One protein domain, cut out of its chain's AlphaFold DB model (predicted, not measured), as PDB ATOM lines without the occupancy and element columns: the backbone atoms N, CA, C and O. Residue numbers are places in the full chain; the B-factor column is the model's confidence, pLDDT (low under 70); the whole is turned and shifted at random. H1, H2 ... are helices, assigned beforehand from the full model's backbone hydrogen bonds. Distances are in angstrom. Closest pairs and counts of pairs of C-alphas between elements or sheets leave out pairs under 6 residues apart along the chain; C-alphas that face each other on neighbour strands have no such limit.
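Overview. This is residues 243 to 332 of the 332 residues of the protein "N-acetylmuramoyl-L-alanine amidase domain-containing protein" of Nesterenkonia sp. PF2B19 (UniProt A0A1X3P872). Four helices form a compact ring, H1 to H2 to H3 to H4 and back to H1, each crossing the next steeply; two long loops, residues 274 to 285 and 299 to 311, run outside. The 90 printed residues are all helix in class, with no named strand, radius of gyration of the C-alphas 12.2 A, spans 34 by 28 by 24 A.

Along the chain. H1, residues 243 to 254, begins at C-alpha (169.366, 118.902, 38.203). H2 is residues 262 to 273, H3 286 to 298. H4, 312 to 330, 26.7 A long, ends at (157.799, 106.578, 31.404).

Arrangement. H1 touches H2, C-alphas 249 and 262 closest at 6.2 A, at a steep tilt of 54 degrees. Residues 267 to 270 of H2 touch H3, closest C-alphas 267 and 288, 6.2 A. Residues 293 to 296 of H3 touch residues 314 to 321 of H4, closest C-alphas 293 and 314, 6.4 A. Residues 319 to 325 of H4 touch H1, closest C-alphas 319 and 244, 6.5 A. H1 and H3 are apart, as are H2 and H4. In H1, H2, H3 and H4 every O i to N i+4 pair is within hydrogen-bond range.

Size, cuts and confidence. The farthest C-alphas, of Asp 307 and Arg 332, are 35.0 A apart. The printed part has no cut. The links H2 to H3 and H3 to H4 are long. Mean pLDDT of the printed part is 78.3; residues 297 to 309 are among those under 70.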
ATOM      1  N   TRP A 243     170.513 119.762  38.511       78.31
ATOM      2  CA  TRP A 243     169.366 118.902  38.203       78.31
ATOM      3  C   TRP A 243     169.190 118.706  36.697       78.31
ATOM      4  O   TRP A 243     168.988 117.574  36.254       78.31
ATOM      5  N   THR A 244     169.362 119.769  35.910       80.44
ATOM      6  CA  THR A 244     169.371 119.709  34.440       80.44
ATOM      7  C   THR A 244     170.579 118.909  33.932       80.44
ATOM      8  O   THR A 244     170.423 118.057  33.060       80.44
ATOM      9  N   ASP A 245     171.762 119.072  34.546       87.25
ATOM     10  CA  ASP A 245     172.944 118.226  34.290       87.25
ATOM     11  C   ASP A 245     172.675 116.734  34.542       87.25
ATOM     12  O   ASP A 245     173.057 115.879  33.740       87.25
ATOM     13  N   ARG A 246     172.029 116.400  35.669       87.12
ATOM     14  CA  ARG A 246     171.687 115.008  36.018       87.12
ATOM     15  C   ARG A 246     170.700 114.410  35.018       87.12
ATOM     16  O   ARG A 246     170.921 113.294  34.565       87.12
ATOM     17  N   ALA A 247     169.661 115.151  34.637       87.94
ATOM     18  CA  ALA A 247     168.685 114.700  33.648       87.94
ATOM     19  C   ALA A 247     169.318 114.471  32.263       87.94
ATOM     20  O   ALA A 247     169.038 113.458  31.622       87.94
ATOM     21  N   TRP A 248     170.227 115.349  31.825       92.31
ATOM     22  CA  TRP A 248     170.994 115.131  30.596       92.31
ATOM     23  C   TRP A 248     171.909 113.901  30.680       92.31
ATOM     24  O   TRP A 248     171.932 113.120  29.730       92.31
ATOM     25  N   ARG A 249     172.617 113.674  31.800       92.75
ATOM     26  CA  ARG A 249     173.425 112.449  32.004       92.75
ATOM     27  C   ARG A 249     172.567 111.189  31.920       92.75
ATOM     28  O   ARG A 249     172.903 110.288  31.157       92.75
ATOM     29  N   ASP A 250     171.439 111.159  32.625       89.81
ATOM     30  CA  ASP A 250     170.520 110.019  32.626       89.81
ATOM     31  C   ASP A 250     169.879 109.791  31.239       89.81
ATOM     32  O   ASP A 250     169.625 108.647  30.861       89.81
ATOM     33  N   LEU A 251     169.636 110.843  30.443       90.44
ATOM     34  CA  LEU A 251     169.181 110.704  29.053       90.44
ATOM     35  C   LEU A 251     170.284 110.143  28.138       90.44
ATOM     36  O   LEU A 251     169.992 109.274  27.314       90.44
ATOM     37  N   MET A 252     171.528 110.617  28.274       94.19
ATOM     38  CA  MET A 252     172.671 110.156  27.473       94.19
ATOM     39  C   MET A 252     173.031 108.689  27.764       94.19
ATOM     40  O   MET A 252     173.212 107.911  26.826       94.19
ATOM     41  N   ASP A 253     173.047 108.275  29.035       91.75
ATOM     42  CA  ASP A 253     173.250 106.876  29.451       91.75
ATOM     43  C   ASP A 253     172.216 105.936  28.806       91.75
ATOM     44  O   ASP A 253     172.562 104.955  28.144       91.75
ATOM     45  N   ARG A 254     170.928 106.304  28.865       90.12
ATOM     46  CA  ARG A 254     169.819 105.517  28.290       90.12
ATOM     47  C   ARG A 254     169.897 105.316  26.774       90.12
ATOM     48  O   ARG A 254     169.236 104.409  26.264       90.12
ATOM     49  N   ILE A 255     170.673 106.130  26.053       86.25
ATOM     50  CA  ILE A 255     170.928 105.974  24.609       86.25
ATOM     51  C   ILE A 255     172.333 105.429  24.291       86.25
ATOM     52  O   ILE A 255     172.698 105.355  23.118       86.25
ATOM     53  N   GLY A 256     173.094 104.997  25.302       88.88
ATOM     54  CA  GLY A 256     174.422 104.394  25.146       88.88
ATOM     55  C   GLY A 256     175.552 105.402  24.920       88.88
ATOM     56  O   GLY A 256     176.517 105.085  24.227       88.88
ATOM     57  N   LEU A 257     175.413 106.619  25.456       89.38
ATOM     58  CA  LEU A 257     176.430 107.677  25.464       89.38
ATOM     59  C   LEU A 257     176.843 108.004  26.915       89.38
ATOM     60  O   LEU A 257     176.896 109.160  27.331       89.38
ATOM     61  N   ASP A 258     177.148 106.954  27.676       84.69
ATOM     62  CA  ASP A 258     177.447 106.902  29.117       84.69
ATOM     63  C   ASP A 258     178.867 107.377  29.503       84.69
ATOM     64  O   ASP A 258     179.405 107.005  30.546       84.69
ATOM     65  N   GLY A 259     179.500 108.208  28.668       83.19
ATOM     66  CA  GLY A 259     180.834 108.752  28.926       83.19
ATOM     67  C   GLY A 259     180.903 109.658  30.164       83.19
ATOM     68  O   GLY A 259     179.964 110.394  30.467       83.19
ATOM     69  N   ASP A 260     182.053 109.653  30.849       79.19
ATOM     70  CA  ASP A 260     182.280 110.437  32.077       79.19
ATOM     71  C   ASP A 260     182.031 111.953  31.880       79.19
ATOM     72  O   ASP A 260     181.532 112.639  32.782       79.19
ATOM     73  N   GLU A 261     182.351 112.479  30.692       90.25
ATOM     74  CA  GLU A 261     182.232 113.898  30.347       90.25
ATOM     75  C   GLU A 261     180.933 114.195  29.579       90.25
ATOM     76  O   GLU A 261     180.808 113.891  28.390       90.25
ATOM     77  N   LEU A 262     179.968 114.827  30.258       91.31
ATOM     78  CA  LEU A 262     178.611 115.029  29.736       91.31
ATOM     79  C   LEU A 262     178.607 115.838  28.440       91.31
ATOM     80  O   LEU A 262     177.912 115.481  27.489       91.31
ATOM     81  N   THR A 263     179.387 116.915  28.390       92.31
ATOM     82  CA  THR A 263     179.450 117.779  27.210       92.31
ATOM     83  C   THR A 263     179.897 117.002  25.976       92.31
ATOM     84  O   THR A 263     179.299 117.153  24.912       92.31
ATOM     85  N   ALA A 264     180.890 116.118  26.115       92.50
ATOM     86  CA  ALA A 264     181.365 115.292  25.008       92.50
ATOM     87  C   ALA A 264     180.295 114.285  24.548       92.50
ATOM     88  O   ALA A 264     180.168 114.034  23.343       92.50
ATOM     89  N   SER A 265     179.478 113.756  25.467       93.62
ATOM     90  CA  SER A 265     178.306 112.941  25.122       93.62
ATOM     91  C   SER A 265     177.237 113.744  24.373       93.62
ATOM     92  O   SER A 265     176.799 113.299  23.313       93.62
ATOM     93  N   ILE A 266     176.876 114.948  24.837       93.31
ATOM     94  CA  ILE A 266     175.889 115.820  24.165       93.31
ATOM     95  C   ILE A 266     176.389 116.249  22.776       93.31
ATOM     96  O   ILE A 266     175.654 116.127  21.796       93.31
ATOM     97  N   GLN A 267     177.653 116.667  22.648       95.88
ATOM     98  CA  GLN A 267     178.288 116.964  21.356       95.88
ATOM     99  C   GLN A 267     178.207 115.757  20.407       95.88
ATOM    100  O   GLN A 267     177.837 115.897  19.241       95.88
ATOM    101  N   THR A 268     178.502 114.552  20.903       93.75
ATOM    102  CA  THR A 268     178.429 113.308  20.116       93.75
ATOM    103  C   THR A 268     176.999 112.978  19.691       93.75
ATOM    104  O   THR A 268     176.780 112.592  18.542       93.75
ATOM    105  N   TRP A 269     176.024 113.177  20.578       94.50
ATOM    106  CA  TRP A 269     174.602 112.990  20.304       94.50
ATOM    107  C   TRP A 269     174.090 113.944  19.216       94.50
ATOM    108  O   TRP A 269     173.544 113.481  18.213       94.50
ATOM    109  N   LEU A 270     174.341 115.251  19.350       93.38
ATOM    110  CA  LEU A 270     173.950 116.271  18.368       93.38
ATOM    111  C   LEU A 270     174.560 115.987  16.985       93.38
ATOM    112  O   LEU A 270     173.853 116.000  15.976       93.38
ATOM    113  N   ARG A 271     175.848 115.622  16.937       93.31
ATOM    114  CA  ARG A 271     176.530 115.198  15.700       93.31
ATOM    115  C   ARG A 271     175.923 113.931  15.098       93.31
ATOM    116  O   ARG A 271     175.819 113.829  13.880       93.31
ATOM    117  N   GLY A 272     175.528 112.967  15.933       87.12
ATOM    118  CA  GLY A 272     174.869 111.729  15.507       87.12
ATOM    119  C   GLY A 272     173.483 111.959  14.897       87.12
ATOM    120  O   GLY A 272     173.058 111.185  14.041       87.12
ATOM    121  N   LEU A 273     172.810 113.043  15.295       83.62
ATOM    122  CA  LEU A 273     171.554 113.512  14.707       83.62
ATOM    123  C   LEU A 273     171.752 114.356  13.434       83.62
ATOM    124  O   LEU A 273     170.810 114.488  12.658       83.62
ATOM    125  N   GLY A 274     172.961 114.875  13.197       83.69
ATOM    126  CA  GLY A 274     173.340 115.613  11.987       83.69
ATOM    127  C   GLY A 274     173.707 117.089  12.189       83.69
ATOM    128  O   GLY A 274     174.095 117.729  11.213       83.69
ATOM    129  N   TYR A 275     173.633 117.623  13.413       85.12
ATOM    130  CA  TYR A 275     173.935 119.031  13.713       85.12
ATOM    131  C   TYR A 275     175.446 119.278  13.915       85.12
ATOM    132  O   TYR A 275     176.176 118.415  14.414       85.12
ATOM    133  N   ASP A 276     175.938 120.473  13.565       88.50
ATOM    134  CA  ASP A 276     177.368 120.824  13.646       88.50
ATOM    135  C   ASP A 276     177.790 121.336  15.036       88.50
ATOM    136  O   ASP A 276     178.165 122.494  15.224       88.50
ATOM    137  N   ALA A 277     177.789 120.439  16.023       86.75
ATOM    138  CA  ALA A 277     178.140 120.768  17.408       86.75
ATOM    139  C   ALA A 277     179.638 121.051  17.664       86.75
ATOM    140  O   ALA A 277     180.037 121.180  18.820       86.75
ATOM    141  N   GLY A 278     180.486 121.121  16.628       86.88
ATOM    142  CA  GLY A 278     181.947 121.110  16.789       86.88
ATOM    143  C   GLY A 278     182.501 119.706  17.102       86.88
ATOM    144  O   GLY A 278     181.795 118.717  16.899       86.88
ATOM    145  N   PRO A 279     183.780 119.558  17.494       86.62
ATOM    146  CA  PRO A 279     184.337 118.275  17.942       86.62
ATOM    147  C   PRO A 279     183.738 117.834  19.290       86.62
ATOM    148  O   PRO A 279     183.336 118.670  20.086       86.62
ATOM    149  N   SER A 280     183.720 116.527  19.567       88.19
ATOM    150  CA  SER A 280     183.339 115.985  20.883       88.19
ATOM    151  C   SER A 280     184.510 116.079  21.872       88.19
ATOM    152  O   SER A 280     185.135 115.068  22.197       88.19
ATOM    153  N   ASP A 281     184.879 117.296  22.267       84.19
ATOM    154  CA  ASP A 281     186.050 117.602  23.101       84.19
ATOM    155  C   ASP A 281     185.723 117.924  24.569       84.19
ATOM    156  O   ASP A 281     186.638 118.052  25.383       84.19
ATOM    157  N   GLY A 282     184.437 118.013  24.921       86.12
ATOM    158  CA  GLY A 282     183.979 118.343  26.269       86.12
ATOM    159  C   GLY A 282     183.835 119.846  26.543       86.12
ATOM    160  O   GLY A 282     183.460 120.212  27.655       86.12
ATOM    161  N   TRP A 283     184.078 120.722  25.561       83.56
ATOM    162  CA  TRP A 283     183.913 122.170  25.712       83.56
ATOM    163  C   TRP A 283     182.579 122.670  25.135       83.56
ATOM    164  O   TRP A 283     182.384 122.718  23.921       83.56
ATOM    165  N   PHE A 284     181.651 123.079  26.009       83.06
ATOM    166  CA  PHE A 284     180.299 123.488  25.611       83.06
ATOM    167  C   PHE A 284     180.298 124.956  25.174       83.06
ATOM    168  O   PHE A 284     179.913 125.847  25.927       83.06
ATOM    169  N   GLY A 285     180.802 125.211  23.970       74.62
ATOM    170  CA  GLY A 285     180.863 126.550  23.389       74.62
ATOM    171  C   GLY A 285     179.861 126.793  22.265       74.62
ATOM    172  O   GLY A 285     179.115 125.905  21.860       74.62
ATOM    173  N   GLU A 286     179.933 127.999  21.703       72.44
ATOM    174  CA  GLU A 286     179.040 128.583  20.689       72.44
ATOM    175  C   GLU A 286     178.536 127.610  19.603       72.44
ATOM    176  O   GLU A 286     177.349 127.578  19.291       72.44
ATOM    177  N   ARG A 287     179.408 126.764  19.030       77.88
ATOM    178  CA  ARG A 287     179.002 125.776  18.007       77.88
ATOM    179  C   ARG A 287     178.173 124.627  18.575       77.88
ATOM    180  O   ARG A 287     177.212 124.205  17.939       77.88
ATOM    181  N   THR A 288     178.529 124.126  19.756       90.19
ATOM    182  CA  THR A 288     177.736 123.121  20.474       90.19
ATOM    183  C   THR A 288     176.378 123.701  20.864       90.19
ATOM    184  O   THR A 288     175.363 123.034  20.687       90.19
ATOM    185  N   THR A 289     176.349 124.961  21.299       83.00
ATOM    186  CA  THR A 289     175.115 125.674  21.635       83.00
ATOM    187  C   THR A 289     174.220 125.918  20.426       83.00
ATOM    188  O   THR A 289     173.051 125.551  20.491       83.00
ATOM    189  N   ARG A 290     174.745 126.420  19.294       78.50
ATOM    190  CA  ARG A 290     173.948 126.552  18.059       78.50
ATOM    191  C   ARG A 290     173.337 125.216  17.665       78.50
ATOM    192  O   ARG A 290     172.127 125.129  17.515       78.50
ATOM    193  N   ALA A 291     174.146 124.157  17.597       84.31
ATOM    194  CA  ALA A 291     173.672 122.812  17.274       84.31
ATOM    195  C   ALA A 291     172.566 122.310  18.222       84.31
ATOM    196  O   ALA A 291     171.648 121.614  17.788       84.31
ATOM    197  N   LEU A 292     172.634 122.667  19.508       88.06
ATOM    198  CA  LEU A 292     171.589 122.383  20.485       88.06
ATOM    199  C   LEU A 292     170.318 123.212  20.218       88.06
ATOM    200  O   LEU A 292     169.235 122.636  20.181       88.06
ATOM    201  N   GLN A 293     170.436 124.517  19.965       80.12
ATOM    202  CA  GLN A 293     169.315 125.405  19.629       80.12
ATOM    203  C   GLN A 293     168.565 124.940  18.370       80.12
ATOM    204  O   GLN A 293     167.338 124.831  18.400       80.12
ATOM    205  N   GLU A 294     169.259 124.582  17.277       71.50
ATOM    206  CA  GLU A 294     168.588 124.022  16.084       71.50
ATOM    207  C   GLU A 294     167.932 122.669  16.390       71.50
ATOM    208  O   GLU A 294     166.798 122.432  15.973       71.50
ATOM    209  N   CYS A 295     168.600 121.807  17.164       85.12
ATOM    210  CA  CYS A 295     168.067 120.509  17.581       85.12
ATOM    211  C   CYS A 295     166.767 120.638  18.393       85.12
ATOM    212  O   CYS A 295     165.812 119.896  18.131       85.12
ATOM    213  N   LEU A 296     166.716 121.572  19.347       77.44
ATOM    214  CA  LEU A 296     165.540 121.861  20.172       77.44
ATOM    215  C   LEU A 296     164.432 122.517  19.339       77.44
ATOM    216  O   LEU A 296     163.278 122.095  19.428       77.44
ATOM    217  N   ARG A 297     164.779 123.463  18.457       68.12
ATOM    218  CA  ARG A 297     163.824 124.152  17.576       68.12
ATOM    219  C   ARG A 297     163.156 123.206  16.590       68.12
ATOM    220  O   ARG A 297     161.938 123.227  16.451       68.12
ATOM    221  N   GLU A 298     163.924 122.323  15.953       69.81
ATOM    222  CA  GLU A 298     163.380 121.287  15.064       69.81
ATOM    223  C   GLU A 298     162.476 120.299  15.821       69.81
ATOM    224  O   GLU A 298     161.517 119.766  15.264       69.81
ATOM    225  N   ARG A 299     162.730 120.092  17.121       61.47
ATOM    226  CA  ARG A 299     161.882 119.278  18.009       61.47
ATOM    227  C   ARG A 299     160.685 120.040  18.587       61.47
ATOM    228  O   ARG A 299     159.900 119.428  19.306       61.47
ATOM    229  N   GLY A 300     160.513 121.320  18.245       44.75
ATOM    230  CA  GLY A 300     159.406 122.159  18.708       44.75
ATOM    231  C   GLY A 300     159.518 122.580  20.175       44.75
ATOM    232  O   GLY A 300     158.492 122.764  20.819       44.75
ATOM    233  N   HIS A 301     160.747 122.678  20.688       54.50
ATOM    234  CA  HIS A 301     161.076 123.055  22.066       54.50
ATOM    235  C   HIS A 301     161.972 124.296  22.151       54.50
ATOM    236  O   HIS A 301     162.601 124.480  23.177       54.50
ATOM    237  N   TYR A 302     162.135 125.086  21.088       43.28
ATOM    238  CA  TYR A 302     162.913 126.327  21.159       43.28
ATOM    239  C   TYR A 302     162.431 127.319  20.104       43.28
ATOM    240  O   TYR A 302     162.660 127.123  18.908       43.28
ATOM    241  N   GLY A 303     161.757 128.380  20.538       38.81
ATOM    242  CA  GLY A 303     161.274 129.461  19.677       38.81
ATOM    243  C   GLY A 303     162.341 130.482  19.263       38.81
ATOM    244  O   GLY A 303     162.068 131.313  18.399       38.81
ATOM    245  N   GLY A 304     163.533 130.420  19.862       41.88
ATOM    246  CA  GLY A 304     164.562 131.456  19.784       41.88
ATOM    247  C   GLY A 304     165.434 131.505  18.523       41.88
ATOM    248  O   GLY A 304     165.306 130.720  17.567       41.88
ATOM    249  N   LEU A 305     166.367 132.461  18.548       52.44
ATOM    250  CA  LEU A 305     167.427 132.622  17.556       52.44
ATOM    251  C   LEU A 305     168.485 131.520  17.708       52.44
ATOM    252  O   LEU A 305     168.741 131.018  18.787       52.44
ATOM    253  N   ILE A 306     169.127 131.118  16.609       50.09
ATOM    254  CA  ILE A 306     170.299 130.225  16.678       50.09
ATOM    255  C   ILE A 306     171.546 131.116  16.730       50.09
ATOM    256  O   ILE A 306     172.318 131.234  15.776       50.09
ATOM    257  N   ASP A 307     171.677 131.829  17.841       48.97
ATOM    258  CA  ASP A 307     172.742 132.793  18.136       48.97
ATOM    259  C   ASP A 307     174.010 132.129  18.694       48.97
ATOM    260  O   ASP A 307     175.102 132.640  18.460       48.97
ATOM    261  N   GLY A 308     173.909 130.947  19.300       56.91
ATOM    262  CA  GLY A 308     175.018 130.236  19.930       56.91
ATOM    263  C   GLY A 308     175.246 130.576  21.399       56.91
ATOM    264  O   GLY A 308     176.216 130.060  21.958       56.91
ATOM    265  N   ASP A 309     174.378 131.365  22.032       65.56
ATOM    266  CA  ASP A 309     174.394 131.560  23.476       65.56
ATOM    267  C   ASP A 309     173.422 130.618  24.202       65.56
ATOM    268  O   ASP A 309     172.319 130.281  23.762       65.56
ATOM    269  N   ARG A 310     173.880 130.098  25.340       75.00
ATOM    270  CA  ARG A 310     173.140 129.127  26.146       75.00
ATOM    271  C   ARG A 310     172.413 129.863  27.264       75.00
ATOM    272  O   ARG A 310     172.513 129.480  28.426       75.00
ATOM    273  N   GLY A 311     171.725 130.939  26.887       51.12
ATOM    274  CA  GLY A 311     170.931 131.779  27.775       51.12
ATOM    275  C   GLY A 311     169.609 131.129  28.212       51.12
ATOM    276  O   GLY A 311     169.299 130.006  27.792       51.12
ATOM    277  N   PRO A 312     168.810 131.831  29.037       51.91
ATOM    278  CA  PRO A 312     167.531 131.359  29.578       51.91
ATOM    279  C   PRO A 312     166.578 130.660  28.598       51.91
ATOM    280  O   PRO A 312     166.005 129.630  28.949       51.91
ATOM    281  N   MET A 313     166.465 131.137  27.354       47.88
ATOM    282  CA  MET A 313     165.653 130.526  26.293       47.88
ATOM    283  C   MET A 313     166.104 129.097  26.043       47.88
ATOM    284  O   MET A 313     165.299 128.168  26.036       47.88
ATOM    285  N   THR A 314     167.411 128.940  25.831       74.62
ATOM    286  CA  THR A 314     168.051 127.679  25.473       74.62
ATOM    287  C   THR A 314     167.991 126.731  26.667       74.62
ATOM    288  O   THR A 314     167.663 125.560  26.509       74.62
ATOM    289  N   ILE A 315     168.200 127.246  27.879       72.38
ATOM    290  CA  ILE A 315     168.162 126.466  29.120       72.38
ATOM    291  C   ILE A 315     166.750 125.948  29.424       72.38
ATOM    292  O   ILE A 315     166.584 124.754  29.687       72.38
ATOM    293  N   THR A 316     165.721 126.793  29.354       65.44
ATOM    294  CA  THR A 316     164.338 126.338  29.534       65.44
ATOM    295  C   THR A 316     163.948 125.344  28.447       65.44
ATOM    296  O   THR A 316     163.391 124.294  28.757       65.44
ATOM    297  N   ALA A 317     164.286 125.622  27.189       64.50
ATOM    298  CA  ALA A 317     164.068 124.716  26.069       64.50
ATOM    299  C   ALA A 317     164.667 123.322  26.300       64.50
ATOM    300  O   ALA A 317     164.018 122.303  26.052       64.50
ATOM    301  N   GLU A 318     165.885 123.253  26.842       87.12
ATOM    302  CA  GLU A 318     166.496 121.998  27.273       87.12
ATOM    303  C   GLU A 318     165.715 121.325  28.404       87.12
ATOM    304  O   GLU A 318     165.467 120.122  28.338       87.12
ATOM    305  N   VAL A 319     165.302 122.080  29.424       80.19
ATOM    306  CA  VAL A 319     164.504 121.573  30.552       80.19
ATOM    307  C   VAL A 319     163.158 121.013  30.074       80.19
ATOM    308  O   VAL A 319     162.737 119.941  30.522       80.19
ATOM    309  N   GLU A 320     162.494 121.674  29.130       73.12
ATOM    310  CA  GLU A 320     161.237 121.218  28.539       73.12
ATOM    311  C   GLU A 320     161.417 120.019  27.616       73.12
ATOM    312  O   GLU A 320     160.638 119.065  27.692       73.12
ATOM    313  N   TYR A 321     162.471 120.011  26.800       86.25
ATOM    314  CA  TYR A 321     162.842 118.860  25.988       86.25
ATOM    315  C   TYR A 321     163.147 117.631  26.858       86.25
ATOM    316  O   TYR A 321     162.640 116.540  26.578       86.25
ATOM    317  N   LEU A 322     163.912 117.797  27.942       87.12
ATOM    318  CA  LEU A 322     164.194 116.753  28.931       87.12
ATOM    319  C   LEU A 322     162.909 116.261  29.597       87.12
ATOM    320  O   LEU A 322     162.673 115.055  29.674       87.12
ATOM    321  N   ASN A 323     162.042 117.168  30.040       82.38
ATOM    322  CA  ASN A 323     160.726 116.827  30.575       82.38
ATOM    323  C   ASN A 323     159.880 116.053  29.542       82.38
ATOM    324  O   ASN A 323     159.253 115.049  29.873       82.38
ATOM    325  N   ARG A 324     159.924 116.426  28.262       79.12
ATOM    326  CA  ARG A 324     159.266 115.674  27.187       79.12
ATOM    327  C   ARG A 324     159.900 114.302  26.947       79.12
ATOM    328  O   ARG A 324     159.179 113.347  26.661       79.12
ATOM    329  N   GLN A 325     161.215 114.150  27.101       83.69
ATOM    330  CA  GLN A 325     161.844 112.829  27.038       83.69
ATOM    331  C   GLN A 325     161.441 111.955  28.235       83.69
ATOM    332  O   GLN A 325     161.188 110.767  28.039       83.69
ATOM    333  N   ALA A 326     161.270 112.523  29.435       80.75
ATOM    334  CA  ALA A 326     160.725 111.799  30.587       80.75
ATOM    335  C   ALA A 326     159.321 111.233  30.314       80.75
ATOM    336  O   ALA A 326     159.075 110.062  30.607       80.75
ATOM    337  N   GLU A 327     158.427 112.001  29.674       74.62
ATOM    338  CA  GLU A 327     157.117 111.490  29.230       74.62
ATOM    339  C   GLU A 327     157.272 110.258  28.336       74.62
ATOM    340  O   GLU A 327     156.580 109.258  28.520       74.62
ATOM    341  N   ILE A 328     158.168 110.328  27.352       78.75
ATOM    342  CA  ILE A 328     158.354 109.265  26.360       78.75
ATOM    343  C   ILE A 328     158.987 108.023  27.000       78.75
ATOM    344  O   ILE A 328     158.662 106.908  26.598       78.75
ATOM    345  N   ILE A 329     159.867 108.198  27.988       82.06
ATOM    346  CA  ILE A 329     160.522 107.105  28.717       82.06
ATOM    347  C   ILE A 329     159.537 106.398  29.657       82.06
ATOM    348  O   ILE A 329     159.519 105.172  29.688       82.06
ATOM    349  N   LEU A 330     158.716 107.144  30.404       74.75
ATOM    350  CA  LEU A 330     157.799 106.578  31.404       74.75
ATOM    351  C   LEU A 330     156.520 105.970  30.810       74.75
ATOM    352  O   LEU A 330     155.870 105.163  31.470       74.75
ATOM    353  N   ASN A 331     156.143 106.357  29.588       66.44
ATOM    354  CA  ASN A 331     154.960 105.837  28.889       66.44
ATOM    355  C   ASN A 331     155.290 104.720  27.868       66.44
ATOM    356  O   ASN A 331     154.482 104.461  26.971       66.44
ATOM    357  N   ARG A 332     156.465 104.082  27.974       55.44
ATOM    358  CA  ARG A 332     156.906 102.936  27.154       55.44
ATOM    359  C   ARG A 332     157.003 101.651  27.974       55.44
ATOM    360  O   ARG A 332     156.653 100.602  27.389       55.44
TER     361      ARG A 332